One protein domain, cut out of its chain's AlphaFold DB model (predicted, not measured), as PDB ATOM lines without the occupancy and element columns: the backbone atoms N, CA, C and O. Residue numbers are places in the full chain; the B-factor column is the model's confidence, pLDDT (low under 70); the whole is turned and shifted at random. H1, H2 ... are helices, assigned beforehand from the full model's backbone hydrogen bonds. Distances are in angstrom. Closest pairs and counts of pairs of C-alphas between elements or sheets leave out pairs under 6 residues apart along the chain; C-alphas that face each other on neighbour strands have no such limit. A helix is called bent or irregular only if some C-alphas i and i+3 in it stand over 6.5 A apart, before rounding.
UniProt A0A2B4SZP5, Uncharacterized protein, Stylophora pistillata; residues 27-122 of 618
ATOM      1  N   PRO A  27      82.053 125.124 158.559       93.31
ATOM      2  CA  PRO A  27      82.642 124.759 159.837       93.31
ATOM      3  C   PRO A  27      82.504 123.250 160.052       93.31
ATOM      4  O   PRO A  27      81.457 122.657 159.787       93.31
ATOM      5  N   LEU A  28      83.575 122.619 160.525       93.38
ATOM      6  CA  LEU A  28      83.600 121.181 160.757       93.38
ATOM      7  C   LEU A  28      82.703 120.822 161.952       93.38
ATOM      8  O   LEU A  28      82.715 121.505 162.976       93.38
ATOM      9  N   ASN A  29      81.929 119.738 161.838       94.81
ATOM     10  CA  ASN A  29      81.026 119.298 162.902       94.81
ATOM     11  C   ASN A  29      81.830 118.902 164.157       94.81
ATOM     12  O   ASN A  29      82.499 117.869 164.185       94.81
ATOM     13  N   THR A  30      81.743 119.728 165.201       95.19
ATOM     14  CA  THR A  30      82.520 119.602 166.445       95.19
ATOM     15  C   THR A  30      82.199 118.342 167.248       95.19
ATOM     16  O   THR A  30      83.052 117.880 168.002       95.19
ATOM     17  N   THR A  31      81.011 117.759 167.070       95.06
ATOM     18  CA  THR A  31      80.607 116.498 167.705       95.06
ATOM     19  C   THR A  31      81.238 115.296 167.001       95.06
ATOM     20  O   THR A  31      81.739 114.396 167.665       95.06
ATOM     21  N   LEU A  32      81.251 115.292 165.662       94.62
ATOM     22  CA  LEU A  32      81.790 114.187 164.853       94.62
ATOM     23  C   LEU A  32      83.322 114.223 164.699       94.62
ATOM     24  O   LEU A  32      83.936 113.184 164.487       94.62
ATOM     25  N   PHE A  33      83.943 115.402 164.797       94.88
ATOM     26  CA  PHE A  33      85.379 115.608 164.550       94.88
ATOM     27  C   PHE A  33      86.071 116.333 165.713       94.88
ATOM     28  O   PHE A  33      86.996 117.119 165.498       94.88
ATOM     29  N   LYS A  34      85.622 116.085 166.950       96.06
ATOM     30  CA  LYS A  34      86.126 116.731 168.176       96.06
ATOM     31  C   LYS A  34      87.658 116.811 168.217       96.06
ATOM     32  O   LYS A  34      88.200 117.901 168.398       96.06
ATOM     33  N   ASN A  35      88.334 115.687 167.979       95.12
ATOM     34  CA  ASN A  35      89.792 115.602 167.975       95.12
ATOM     35  C   ASN A  35      90.392 116.511 166.888       95.12
ATOM     36  O   ASN A  35      91.227 117.357 167.181       95.12
ATOM     37  N   CYS A  36      89.900 116.440 165.647       94.88
ATOM     38  CA  CYS A  36      90.398 117.283 164.558       94.88
ATOM     39  C   CYS A  36      90.204 118.787 164.814       94.88
ATOM     40  O   CYS A  36      91.061 119.589 164.453       94.88
ATOM     41  N   VAL A  37      89.119 119.185 165.483       94.56
ATOM     42  CA  VAL A  37      88.908 120.582 165.893       94.56
ATOM     43  C   VAL A  37      89.918 121.004 166.974       94.56
ATOM     44  O   VAL A  37      90.400 122.134 166.937       94.56
ATOM     45  N   GLN A  38      90.308 120.101 167.883       94.50
ATOM     46  CA  GLN A  38      91.399 120.311 168.853       94.50
ATOM     47  C   GLN A  38      92.801 120.309 168.203       94.50
ATOM     48  O   GLN A  38      93.740 120.899 168.738       94.50
ATOM     49  N   GLU A  39      92.936 119.712 167.017       93.75
ATOM     50  CA  GLU A  39      94.117 119.799 166.144       93.75
ATOM     51  C   GLU A  39      94.127 121.042 165.228       93.75
ATOM     52  O   GLU A  39      95.078 121.248 164.477       93.75
ATOM     53  N   GLY A  40      93.101 121.900 165.302       91.69
ATOM     54  CA  GLY A  40      93.007 123.157 164.545       91.69
ATOM     55  C   GLY A  40      92.280 123.066 163.196       91.69
ATOM     56  O   GLY A  40      92.208 124.056 162.463       91.69
ATOM     57  N   PHE A  41      91.700 121.913 162.850       91.94
ATOM     58  CA  PHE A  41      90.908 121.732 161.627       91.94
ATOM     59  C   PHE A  41      89.472 122.235 161.833       91.94
ATOM     60  O   PHE A  41      88.534 121.465 162.009       91.94
ATOM     61  N   HIS A  42      89.298 123.559 161.833       93.31
ATOM     62  CA  HIS A  42      88.001 124.197 162.106       93.31
ATOM     63  C   HIS A  42      87.028 124.215 160.917       93.31
ATOM     64  O   HIS A  42      85.823 124.309 161.131       93.31
ATOM     65  N   ASN A  43      87.522 124.139 159.677       92.50
ATOM     66  CA  ASN A  43      86.718 124.237 158.453       92.50
ATOM     67  C   ASN A  43      87.081 123.125 157.464       92.50
ATOM     68  O   ASN A  43      88.242 122.729 157.374       92.50
ATOM     69  N   SER A  44      86.096 122.674 156.688       90.88
ATOM     70  CA  SER A  44      86.228 121.617 155.684       90.88
ATOM     71  C   SER A  44      85.422 121.957 154.431       90.88
ATOM     72  O   SER A  44      84.402 122.643 154.515       90.88
ATOM     73  N   SER A  45      85.881 121.490 153.266       88.94
ATOM     74  CA  SER A  45      85.179 121.680 151.986       88.94
ATOM     75  C   SER A  45      84.324 120.468 151.566       88.94
ATOM     76  O   SER A  45      83.861 120.389 150.429       88.94
ATOM     77  N   ALA A  46      84.089 119.530 152.493       84.00
ATOM     78  CA  ALA A  46      83.232 118.362 152.284       84.00
ATOM     79  C   ALA A  46      81.741 118.700 152.151       84.00
ATOM     80  O   ALA A  46      81.230 119.664 152.716       84.00
ATOM     81  N   SER A  47      81.024 117.802 151.477       81.69
ATOM     82  CA  SER A  47      79.560 117.762 151.471       81.69
ATOM     83  C   SER A  47      79.014 116.962 152.664       81.69
ATOM     84  O   SER A  47      79.661 116.024 153.137       81.69
ATOM     85  N   ASN A  48      77.799 117.275 153.124       80.25
ATOM     86  CA  ASN A  48      77.204 116.649 154.316       80.25
ATOM     87  C   ASN A  48      77.127 115.111 154.271       80.25
ATOM     88  O   ASN A  48      77.255 114.484 155.317       80.25
ATOM     89  N   SER A  49      76.976 114.491 153.096       74.19
ATOM     90  CA  SER A  49      77.035 113.026 152.956       74.19
ATOM     91  C   SER A  49      78.443 112.484 153.230       74.19
ATOM     92  O   SER A  49      78.612 111.598 154.063       74.19
ATOM     93  N   SER A  50      79.471 113.076 152.609       80.31
ATOM     94  CA  SER A  50      80.873 112.686 152.836       80.31
ATOM     95  C   SER A  50      81.346 112.891 154.284       80.31
ATOM     96  O   SER A  50      82.231 112.174 154.742       80.31
ATOM     97  N   ILE A  51      80.745 113.821 155.039       85.56
ATOM     98  CA  ILE A  51      81.103 114.088 156.444       85.56
ATOM     99  C   ILE A  51      80.914 112.842 157.330       85.56
ATOM    100  O   ILE A  51      81.775 112.568 158.166       85.56
ATOM    101  N   GLN A  52      79.854 112.048 157.142       88.19
ATOM    102  CA  GLN A  52      79.638 110.862 157.979       88.19
ATOM    103  C   GLN A  52      80.648 109.745 157.667       88.19
ATOM    104  O   GLN A  52      81.286 109.238 158.592       88.19
ATOM    105  N   GLU A  53      80.869 109.423 156.386       85.25
ATOM    106  CA  GLU A  53      81.885 108.443 155.963       85.25
ATOM    107  C   GLU A  53      83.284 108.812 156.478       85.25
ATOM    108  O   GLU A  53      83.968 107.973 157.065       85.25
ATOM    109  N   MET A  54      83.688 110.081 156.332       87.00
ATOM    110  CA  MET A  54      84.978 110.564 156.831       87.00
ATOM    111  C   MET A  54      85.098 110.461 158.355       87.00
ATOM    112  O   MET A  54      86.169 110.117 158.839       87.00
ATOM    113  N   SER A  55      84.035 110.730 159.124       90.38
ATOM    114  CA  SER A  55      84.093 110.628 160.594       90.38
ATOM    115  C   SER A  55      84.318 109.187 161.072       90.38
ATOM    116  O   SER A  55      85.152 108.948 161.949       90.38
ATOM    117  N   SER A  56      83.648 108.217 160.438       89.56
ATOM    118  CA  SER A  56      83.846 106.785 160.693       89.56
ATOM    119  C   SER A  56      85.266 106.353 160.320       89.56
ATOM    120  O   SER A  56      85.980 105.755 161.127       89.56
ATOM    121  N   LEU A  57      85.719 106.751 159.126       86.81
ATOM    122  CA  LEU A  57      87.055 106.453 158.629       86.81
ATOM    123  C   LEU A  57      88.161 107.028 159.528       86.81
ATOM    124  O   LEU A  57      89.081 106.303 159.902       86.81
ATOM    125  N   ILE A  58      88.077 108.309 159.895       89.88
ATOM    126  CA  ILE A  58      89.061 108.961 160.767       89.88
ATOM    127  C   ILE A  58      89.108 108.260 162.127       89.88
ATOM    128  O   ILE A  58      90.196 107.917 162.581       89.88
ATOM    129  N   SER A  59      87.952 107.958 162.729       90.94
ATOM    130  CA  SER A  59      87.873 107.251 164.017       90.94
ATOM    131  C   SER A  59      88.524 105.862 163.952       90.94
ATOM    132  O   SER A  59      89.300 105.482 164.831       90.94
ATOM    133  N   HIS A  60      88.266 105.111 162.875       88.31
ATOM    134  CA  HIS A  60      88.895 103.816 162.616       88.31
ATOM    135  C   HIS A  60      90.426 103.944 162.485       88.31
ATOM    136  O   HIS A  60      91.173 103.214 163.142       88.31
ATOM    137  N   MET A  61      90.902 104.908 161.691       85.69
ATOM    138  CA  MET A  61      92.329 105.159 161.474       85.69
ATOM    139  C   MET A  61      93.047 105.638 162.745       85.69
ATOM    140  O   MET A  61      94.160 105.190 163.020       85.69
ATOM    141  N   GLN A  62      92.407 106.472 163.565       89.75
ATOM    142  CA  GLN A  62      92.905 106.875 164.886       89.75
ATOM    143  C   GLN A  62      93.038 105.663 165.814       89.75
ATOM    144  O   GLN A  62      94.084 105.485 166.440       89.75
ATOM    145  N   GLY A  63      92.063 104.746 165.803       88.94
ATOM    146  CA  GLY A  63      92.162 103.451 166.483       88.94
ATOM    147  C   GLY A  63      93.377 102.617 166.044       88.94
ATOM    148  O   GLY A  63      94.025 101.984 166.879       88.94
ATOM    149  N   LYS A  64      93.761 102.662 164.756       85.25
ATOM    150  CA  LYS A  64      94.994 102.016 164.251       85.25
ATOM    151  C   LYS A  64      96.276 102.727 164.638       85.25
ATOM    152  O   LYS A  64      97.329 102.092 164.655       85.25
ATOM    153  N   PHE A  65      96.204 103.998 164.997       87.88
ATOM    154  CA  PHE A  65      97.351 104.790 165.409       87.88
ATOM    155  C   PHE A  65      97.314 105.184 166.891       87.88
ATOM    156  O   PHE A  65      97.983 106.134 167.283       87.88
ATOM    157  N   ASN A  66      96.639 104.419 167.758       89.75
ATOM    158  CA  ASN A  66      96.703 104.600 169.216       89.75
ATOM    159  C   ASN A  66      98.066 104.146 169.808       89.75
ATOM    160  O   ASN A  66      98.169 103.184 170.566       89.75
ATOM    161  N   CYS A  67      99.133 104.792 169.340       92.62
ATOM    162  CA  CYS A  67     100.546 104.622 169.680       92.62
ATOM    163  C   CYS A  67     101.295 105.967 169.750       92.62
ATOM    164  O   CYS A  67     102.411 106.003 170.254       92.62
ATOM    165  N   SER A  68     100.686 107.071 169.299       93.94
ATOM    166  CA  SER A  68     101.203 108.437 169.421       93.94
ATOM    167  C   SER A  68     100.072 109.386 169.820       93.94
ATOM    168  O   SER A  68      98.923 109.184 169.431       93.94
ATOM    169  N   SER A  69     100.398 110.465 170.532       94.19
ATOM    170  CA  SER A  69      99.483 111.596 170.753       94.19
ATOM    171  C   SER A  69      99.327 112.499 169.519       94.19
ATOM    172  O   SER A  69      98.519 113.420 169.529       94.19
ATOM    173  N   LEU A  70     100.089 112.247 168.450       95.06
ATOM    174  CA  LEU A  70     100.031 112.986 167.185       95.06
ATOM    175  C   LEU A  70      99.096 112.335 166.155       95.06
ATOM    176  O   LEU A  70      98.956 112.826 165.038       95.06
ATOM    177  N   SER A  71      98.462 111.218 166.498       94.56
ATOM    178  CA  SER A  71      97.670 110.421 165.559       94.56
ATOM    179  C   SER A  71      96.399 111.115 165.092       94.56
ATOM    180  O   SER A  71      96.027 110.975 163.926       94.56
ATOM    181  N   ASP A  72      95.783 111.922 165.955       95.00
ATOM    182  CA  ASP A  72      94.708 112.828 165.561       95.00
ATOM    183  C   ASP A  72      95.222 113.829 164.517       95.00
ATOM    184  O   ASP A  72      94.690 113.883 163.412       95.00
ATOM    185  N   LEU A  73      96.329 114.532 164.794       95.12
ATOM    186  CA  LEU A  73      96.932 115.503 163.869       95.12
ATOM    187  C   LEU A  73      97.200 114.887 162.489       95.12
ATOM    188  O   LEU A  73      96.807 115.446 161.464       95.12
ATOM    189  N   MET A  74      97.837 113.714 162.466       94.25
ATOM    190  CA  MET A  74      98.213 113.046 161.224       94.25
ATOM    191  C   MET A  74      96.995 112.559 160.431       94.25
ATOM    192  O   MET A  74      96.908 112.845 159.237       94.25
ATOM    193  N   THR A  75      96.027 111.896 161.073       92.50
ATOM    194  CA  THR A  75      94.807 111.408 160.399       92.50
ATOM    195  C   THR A  75      93.919 112.555 159.912       92.50
ATOM    196  O   THR A  75      93.527 112.576 158.745       92.50
ATOM    197  N   CYS A  76      93.666 113.564 160.748       93.50
ATOM    198  CA  CYS A  76      92.871 114.735 160.381       93.50
ATOM    199  C   CYS A  76      93.515 115.520 159.221       93.50
ATOM    200  O   CYS A  76      92.813 115.914 158.290       93.50
ATOM    201  N   SER A  77      94.849 115.665 159.201       92.94
ATOM    202  CA  SER A  77      95.577 116.328 158.102       92.94
ATOM    203  C   SER A  77      95.546 115.585 156.760       92.94
ATOM    204  O   SER A  77      95.823 116.185 155.717       92.94
ATOM    205  N   LEU A  78      95.238 114.285 156.782       90.56
ATOM    206  CA  LEU A  78      95.195 113.424 155.603       90.56
ATOM    207  C   LEU A  78      93.771 113.270 155.056       90.56
ATOM    208  O   LEU A  78      93.595 113.281 153.843       90.56
ATOM    209  N   HIS A  79      92.764 113.171 155.928       89.44
ATOM    210  CA  HIS A  79      91.385 112.853 155.537       89.44
ATOM    211  C   HIS A  79      90.432 114.057 155.466       89.44
ATOM    212  O   HIS A  79      89.358 113.919 154.888       89.44
ATOM    213  N   ILE A  80      90.769 115.229 156.022       90.31
ATOM    214  CA  ILE A  80      89.874 116.399 155.955       90.31
ATOM    215  C   ILE A  80      90.105 117.193 154.653       90.31
ATOM    216  O   ILE A  80      91.218 117.679 154.425       90.31
ATOM    217  N   PRO A  81      89.071 117.393 153.807       84.75
ATOM    218  CA  PRO A  81      89.162 118.252 152.632       84.75
ATOM    219  C   PRO A  81      89.572 119.680 152.988       84.75
ATOM    220  O   PRO A  81      88.911 120.389 153.752       84.75
ATOM    221  N   LYS A  82      90.682 120.103 152.387       82.69
ATOM    222  CA  LYS A  82      91.330 121.391 152.627       82.69
ATOM    223  C   LYS A  82      90.441 122.523 152.106       82.69
ATOM    224  O   LYS A  82      89.939 122.458 150.985       82.69
ATOM    225  N   CYS A  83      90.253 123.551 152.930       82.00
ATOM    226  CA  CYS A  83      89.298 124.631 152.665       82.00
ATOM    227  C   CYS A  83      89.982 125.942 152.255       82.00
ATOM    228  O   CYS A  83      89.699 126.536 151.222       82.00
ATOM    229  N   SER A  84      90.966 126.336 153.051       75.69
ATOM    230  CA  SER A  84      92.024 127.286 152.731       75.69
ATOM    231  C   SER A  84      93.322 126.638 153.207       75.69
ATOM    232  O   SER A  84      93.265 125.870 154.165       75.69
ATOM    233  N   SER A  85      94.447 126.874 152.517       69.81
ATOM    234  CA  SER A  85      95.729 126.162 152.680       69.81
ATOM    235  C   SER A  85      96.076 125.865 154.150       69.81
ATOM    236  O   SER A  85      96.654 126.723 154.824       69.81
ATOM    237  N   PRO A  86      95.717 124.678 154.678       70.69
ATOM    238  CA  PRO A  86      95.825 124.431 156.099       70.69
ATOM    239  C   PRO A  86      97.286 124.144 156.403       70.69
ATOM    240  O   PRO A  86      97.991 123.528 155.595       70.69
ATOM    241  N   LYS A  87      97.750 124.586 157.572       88.00
ATOM    242  CA  LYS A  87      99.095 124.246 158.029       88.00
ATOM    243  C   LYS A  87      99.168 122.724 158.141       88.00
ATOM    244  O   LYS A  87      98.501 122.127 158.979       88.00
ATOM    245  N   LEU A  88      99.945 122.102 157.262       93.19
ATOM    246  CA  LEU A  88     100.233 120.673 157.341       93.19
ATOM    247  C   LEU A  88     101.075 120.397 158.598       93.19
ATOM    248  O   LEU A  88     101.719 121.327 159.093       93.19
ATOM    249  N   PRO A  89     101.122 119.157 159.113       95.25
ATOM    250  CA  PRO A  89     102.066 118.793 160.164       95.25
ATOM    251  C   PRO A  89     103.504 119.110 159.728       95.25
ATOM    252  O   PRO A  89     103.837 119.019 158.546       95.25
ATOM    253  N   CYS A  90     104.374 119.499 160.656       95.50
ATOM    254  CA  CYS A  90     105.793 119.645 160.337       95.50
ATOM    255  C   CYS A  90     106.422 118.271 160.075       95.50
ATOM    256  O   CYS A  90     106.058 117.286 160.725       95.50
ATOM    257  N   LYS A  91     107.414 118.215 159.177       94.12
ATOM    258  CA  LYS A  91     108.170 116.991 158.857       94.12
ATOM    259  C   LYS A  91     108.617 116.228 160.107       94.12
ATOM    260  O   LYS A  91     108.354 115.035 160.222       94.12
ATOM    261  N   ASP A  92     109.167 116.931 161.090       92.69
ATOM    262  CA  ASP A  92     109.704 116.329 162.320       92.69
ATOM    263  C   ASP A  92     108.600 115.888 163.298       92.69
ATOM    264  O   ASP A  92     108.765 114.926 164.044       92.69
ATOM    265  N   THR A  93     107.419 116.517 163.238       94.12
ATOM    266  CA  THR A  93     106.219 116.042 163.953       94.12
ATOM    267  C   THR A  93     105.715 114.730 163.341       94.12
ATOM    268  O   THR A  93     105.407 113.789 164.067       94.12
ATOM    269  N   CYS A  94     105.727 114.609 162.012       95.06
ATOM    270  CA  CYS A  94     105.397 113.363 161.316       95.06
ATOM    271  C   CYS A  94     106.440 112.254 161.570       95.06
ATOM    272  O   CYS A  94     106.067 111.097 161.779       95.06
ATOM    273  N   LYS A  95     107.737 112.593 161.648       92.88
ATOM    274  CA  LYS A  95     108.782 111.642 162.073       92.88
ATOM    275  C   LYS A  95     108.575 111.175 163.511       92.88
ATOM    276  O   LYS A  95     108.548 109.969 163.732       92.88
ATOM    277  N   LYS A  96     108.307 112.082 164.461       92.50
ATOM    278  CA  LYS A  96     107.985 111.693 165.844       92.50
ATOM    279  C   LYS A  96     106.785 110.739 165.904       92.50
ATOM    280  O   LYS A  96     106.870 109.721 166.577       92.50
ATOM    281  N   PHE A  97     105.708 111.019 165.167       93.62
ATOM    282  CA  PHE A  97     104.549 110.122 165.055       93.62
ATOM    283  C   PHE A  97     104.938 108.703 164.595       93.62
ATOM    284  O   PHE A  97     104.481 107.717 165.172       93.62
ATOM    285  N   LEU A  98     105.822 108.582 163.599       92.25
ATOM    286  CA  LEU A  98     106.333 107.287 163.140       92.25
ATOM    287  C   LEU A  98     107.233 106.589 164.163       92.25
ATOM    288  O   LEU A  98     107.166 105.367 164.272       92.25
ATOM    289  N   THR A  99     108.056 107.340 164.895       91.31
ATOM    290  CA  THR A  99     108.938 106.809 165.946       91.31
ATOM    291  C   THR A  99     108.124 106.309 167.142       91.31
ATOM    292  O   THR A  99     108.299 105.162 167.553       91.31
ATOM    293  N   ASP A 100     107.152 107.097 167.616       91.50
ATOM    294  CA  ASP A 100     106.169 106.707 168.639       91.50
ATOM    295  C   ASP A 100     105.442 105.398 168.247       91.50
ATOM    296  O   ASP A 100     105.311 104.466 169.041       91.50
ATOM    297  N   CYS A 101     105.022 105.288 166.982       90.88
ATOM    298  CA  CYS A 101     104.335 104.113 166.439       90.88
ATOM    299  C   CYS A 101     105.261 103.005 165.890       90.88
ATOM    300  O   CYS A 101     104.764 102.013 165.336       90.88
ATOM    301  N   GLY A 102     106.584 103.120 166.057       85.50
ATOM    302  CA  GLY A 102     107.569 102.218 165.452       85.50
ATOM    303  C   GLY A 102     107.425 100.766 165.917       85.50
ATOM    304  O   GLY A 102     107.318  99.855 165.090       85.50
ATOM    305  N   ASN A 103     107.307 100.573 167.234       80.81
ATOM    306  CA  ASN A 103     107.304  99.276 167.932       80.81
ATOM    307  C   ASN A 103     106.015  98.439 167.754       80.81
ATOM    308  O   ASN A 103     105.801  97.461 168.469       80.81
ATOM    309  N   THR A 104     105.110  98.831 166.856       74.19
ATOM    310  CA  THR A 104     103.792  98.193 166.705       74.19
ATOM    311  C   THR A 104     103.791  97.012 165.725       74.19
ATOM    312  O   THR A 104     104.640  96.950 164.838       74.19
ATOM    313  N   SER A 105     102.808  96.106 165.868       74.44
ATOM    314  CA  SER A 105     102.552  94.930 165.004       74.44
ATOM    315  C   SER A 105     102.836  95.160 163.512       74.44
ATOM    316  O   SER A 105     102.461  96.198 162.958       74.44
ATOM    317  N   SER A 106     103.419  94.154 162.853       74.94
ATOM    318  CA  SER A 106     103.774  94.184 161.427       74.94
ATOM    319  C   SER A 106     102.572  94.306 160.486       74.94
ATOM    320  O   SER A 106     102.719  94.767 159.358       74.94
ATOM    321  N   GLU A 107     101.357  94.018 160.965       75.38
ATOM    322  CA  GLU A 107     100.090  94.346 160.288       75.38
ATOM    323  C   GLU A 107     100.007  95.836 159.903       75.38
ATOM    324  O   GLU A 107      99.391  96.191 158.901       75.38
ATOM    325  N   ARG A 108     100.659  96.716 160.680       80.50
ATOM    326  CA  ARG A 108     100.717  98.163 160.438       80.50
ATOM    327  C   ARG A 108     101.909  98.600 159.581       80.50
ATOM    328  O   ARG A 108     102.011  99.789 159.300       80.50
ATOM    329  N   ASP A 109     102.798  97.710 159.136       84.88
ATOM    330  CA  ASP A 109     104.027  98.128 158.438       84.88
ATOM    331  C   ASP A 109     103.761  98.791 157.083       84.88
ATOM    332  O   ASP A 109     104.420  99.779 156.771       84.88
ATOM    333  N   GLY A 110     102.763  98.342 156.312       86.50
ATOM    334  CA  GLY A 110     102.315  99.068 155.114       86.50
ATOM    335  C   GLY A 110     101.844 100.491 155.432       86.50
ATOM    336  O   GLY A 110     102.234 101.451 154.767       86.50
ATOM    337  N   LEU A 111     101.090 100.631 156.523       86.94
ATOM    338  CA  LEU A 111     100.562 101.893 157.042       86.94
ATOM    339  C   LEU A 111     101.700 102.850 157.458       86.94
ATOM    340  O   LEU A 111     101.739 104.002 157.025       86.94
ATOM    341  N   LYS A 112     102.676 102.353 158.236       88.56
ATOM    342  CA  LYS A 112     103.910 103.075 158.607       88.56
ATOM    343  C   LYS A 112     104.726 103.467 157.374       88.56
ATOM    344  O   LYS A 112     105.305 104.549 157.338       88.56
ATOM    345  N   SER A 113     104.813 102.575 156.389       89.12
ATOM    346  CA  SER A 113     105.627 102.746 155.185       89.12
ATOM    347  C   SER A 113     105.103 103.873 154.302       89.12
ATOM    348  O   SER A 113     105.874 104.750 153.906       89.12
ATOM    349  N   LEU A 114     103.781 103.927 154.091       88.38
ATOM    350  CA  LEU A 114     103.155 105.059 153.421       88.38
ATOM    351  C   LEU A 114     103.407 106.355 154.196       88.38
ATOM    352  O   LEU A 114     103.914 107.310 153.613       88.38
ATOM    353  N   PHE A 115     103.129 106.388 155.507       90.50
ATOM    354  CA  PHE A 115     103.366 107.596 156.302       90.50
ATOM    355  C   PHE A 115     104.834 108.043 156.283       90.50
ATOM    356  O   PHE A 115     105.074 109.242 156.221       90.50
ATOM    357  N   ARG A 116     105.817 107.130 156.229       91.06
ATOM    358  CA  ARG A 116     107.242 107.478 156.040       91.06
ATOM    359  C   ARG A 116     107.470 108.244 154.737       91.06
ATOM    360  O   ARG A 116     108.162 109.257 154.746       91.06
ATOM    361  N   GLY A 117     106.827 107.820 153.652       89.69
ATOM    362  CA  GLY A 117     106.804 108.561 152.392       89.69
ATOM    363  C   GLY A 117     106.090 109.911 152.472       89.69
ATOM    364  O   GLY A 117     106.595 110.909 151.959       89.69
ATOM    365  N   LEU A 118     104.940 109.960 153.149       91.62
ATOM    366  CA  LEU A 118     104.163 111.186 153.340       91.62
ATOM    367  C   LEU A 118     104.908 112.219 154.206       91.62
ATOM    368  O   LEU A 118     104.847 113.411 153.912       91.62
ATOM    369  N   CYS A 119     105.662 111.795 155.226       93.56
ATOM    370  CA  CYS A 119     106.479 112.698 156.041       93.56
ATOM    371  C   CYS A 119     107.574 113.395 155.226       93.56
ATOM    372  O   CYS A 119     107.939 114.531 155.524       93.56
ATOM    373  N   GLU A 120     108.118 112.738 154.202       92.12
ATOM    374  CA  GLU A 120     109.243 113.286 153.446       92.12
ATOM    375  C   GLU A 120     108.840 114.447 152.520       92.12
ATOM    376  O   GLU A 120     109.682 115.314 152.270       92.12
ATOM    377  N   VAL A 121     107.556 114.535 152.132       92.94
ATOM    378  CA  VAL A 121     106.953 115.664 151.385       92.94
ATOM    379  C   VAL A 121     106.352 116.766 152.271       92.94
ATOM    380  O   VAL A 121     105.791 117.733 151.747       92.94
ATOM    381  N   LEU A 122     106.446 116.652 153.600       94.06
ATOM    382  CA  LEU A 122     106.019 117.713 154.514       94.06
ATOM    383  C   LEU A 122     107.065 118.834 154.623       94.06
ATOM    384  O   LEU A 122     108.272 118.573 154.580       94.06
TER     385      LEU A 122
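AT A GLANCE: This is residues 27 to 122 of the 618 residues of an uncharacterized protein of Stylophora pistillata (UniProt A0A2B4SZP5). A short helix, H3, lies in the middle of the domain, with the small helix H1 and the long helix H2 packed on it. At one end of the longest axis H4 and H5 make an antiparallel helical hairpin, reached from H3 by a long link. The printed part has 96 residues with five named helices, H1 to H5 in chain order, and no named strand: the class is all helix. It is compact, with a radius of gyration of the C-alphas of 13.2 A, and only just elongated, spanning 36 by 24 by 19 A.

HOW THE PARTS SIT: H1, residues 34 to 38, touches H3, residues 71 to 79; their closest C-alphas, of Cys 36 and Cys 76, are 5.5 A apart. H2, residues 48 to 64, is near H1. H2 and H3 form a helical hairpin: they touch, closest at C-alphas of Gln 62 and Ser 71, 6.0 A, and run opposite ways at 37 degrees, only just a steep tilt. H3, the hub, only just touches H4, residues 91 to 100, with 3 pairs of C-alphas within 8 A; the closest are Ser 71 and Phe 97, 6.9 A, and the tilt is steep, 55 degrees. H4 touches H5, residues 106 to 120, closest at C-alphas of Lys 91 and Cys 119, 5.4 A; this hairpin runs opposite ways at a shallow tilt of 15 degrees. H3 and H5 are apart. Every O i to N i+4 pair is within hydrogen-bond range in H1, H3 and H4, against 11 of 13 in H2 and 8 of 11 in H5.

IN THESE COORDINATES: H1 begins at C-alpha 34, (86.126, 116.731, 168.176). H2 is 25.1 A long, H3 12.1 A and H4 14.3 A. H5, 21.4 A, is irregular, C-alphas 107 and 110 being 7.3 A apart, and ends at C-alpha 120, (109.243, 113.286, 153.446).

THE WHOLE: The C-alphas farthest apart, of Asn 48 and Asn 103, are 37.3 A apart. The printed part has no cut. The link from H3 to H4 is long, with 11 residues; that from H4 to H5 is tight. Mean pLDDT of the printed part is 89.1, and residue 85 is under 70.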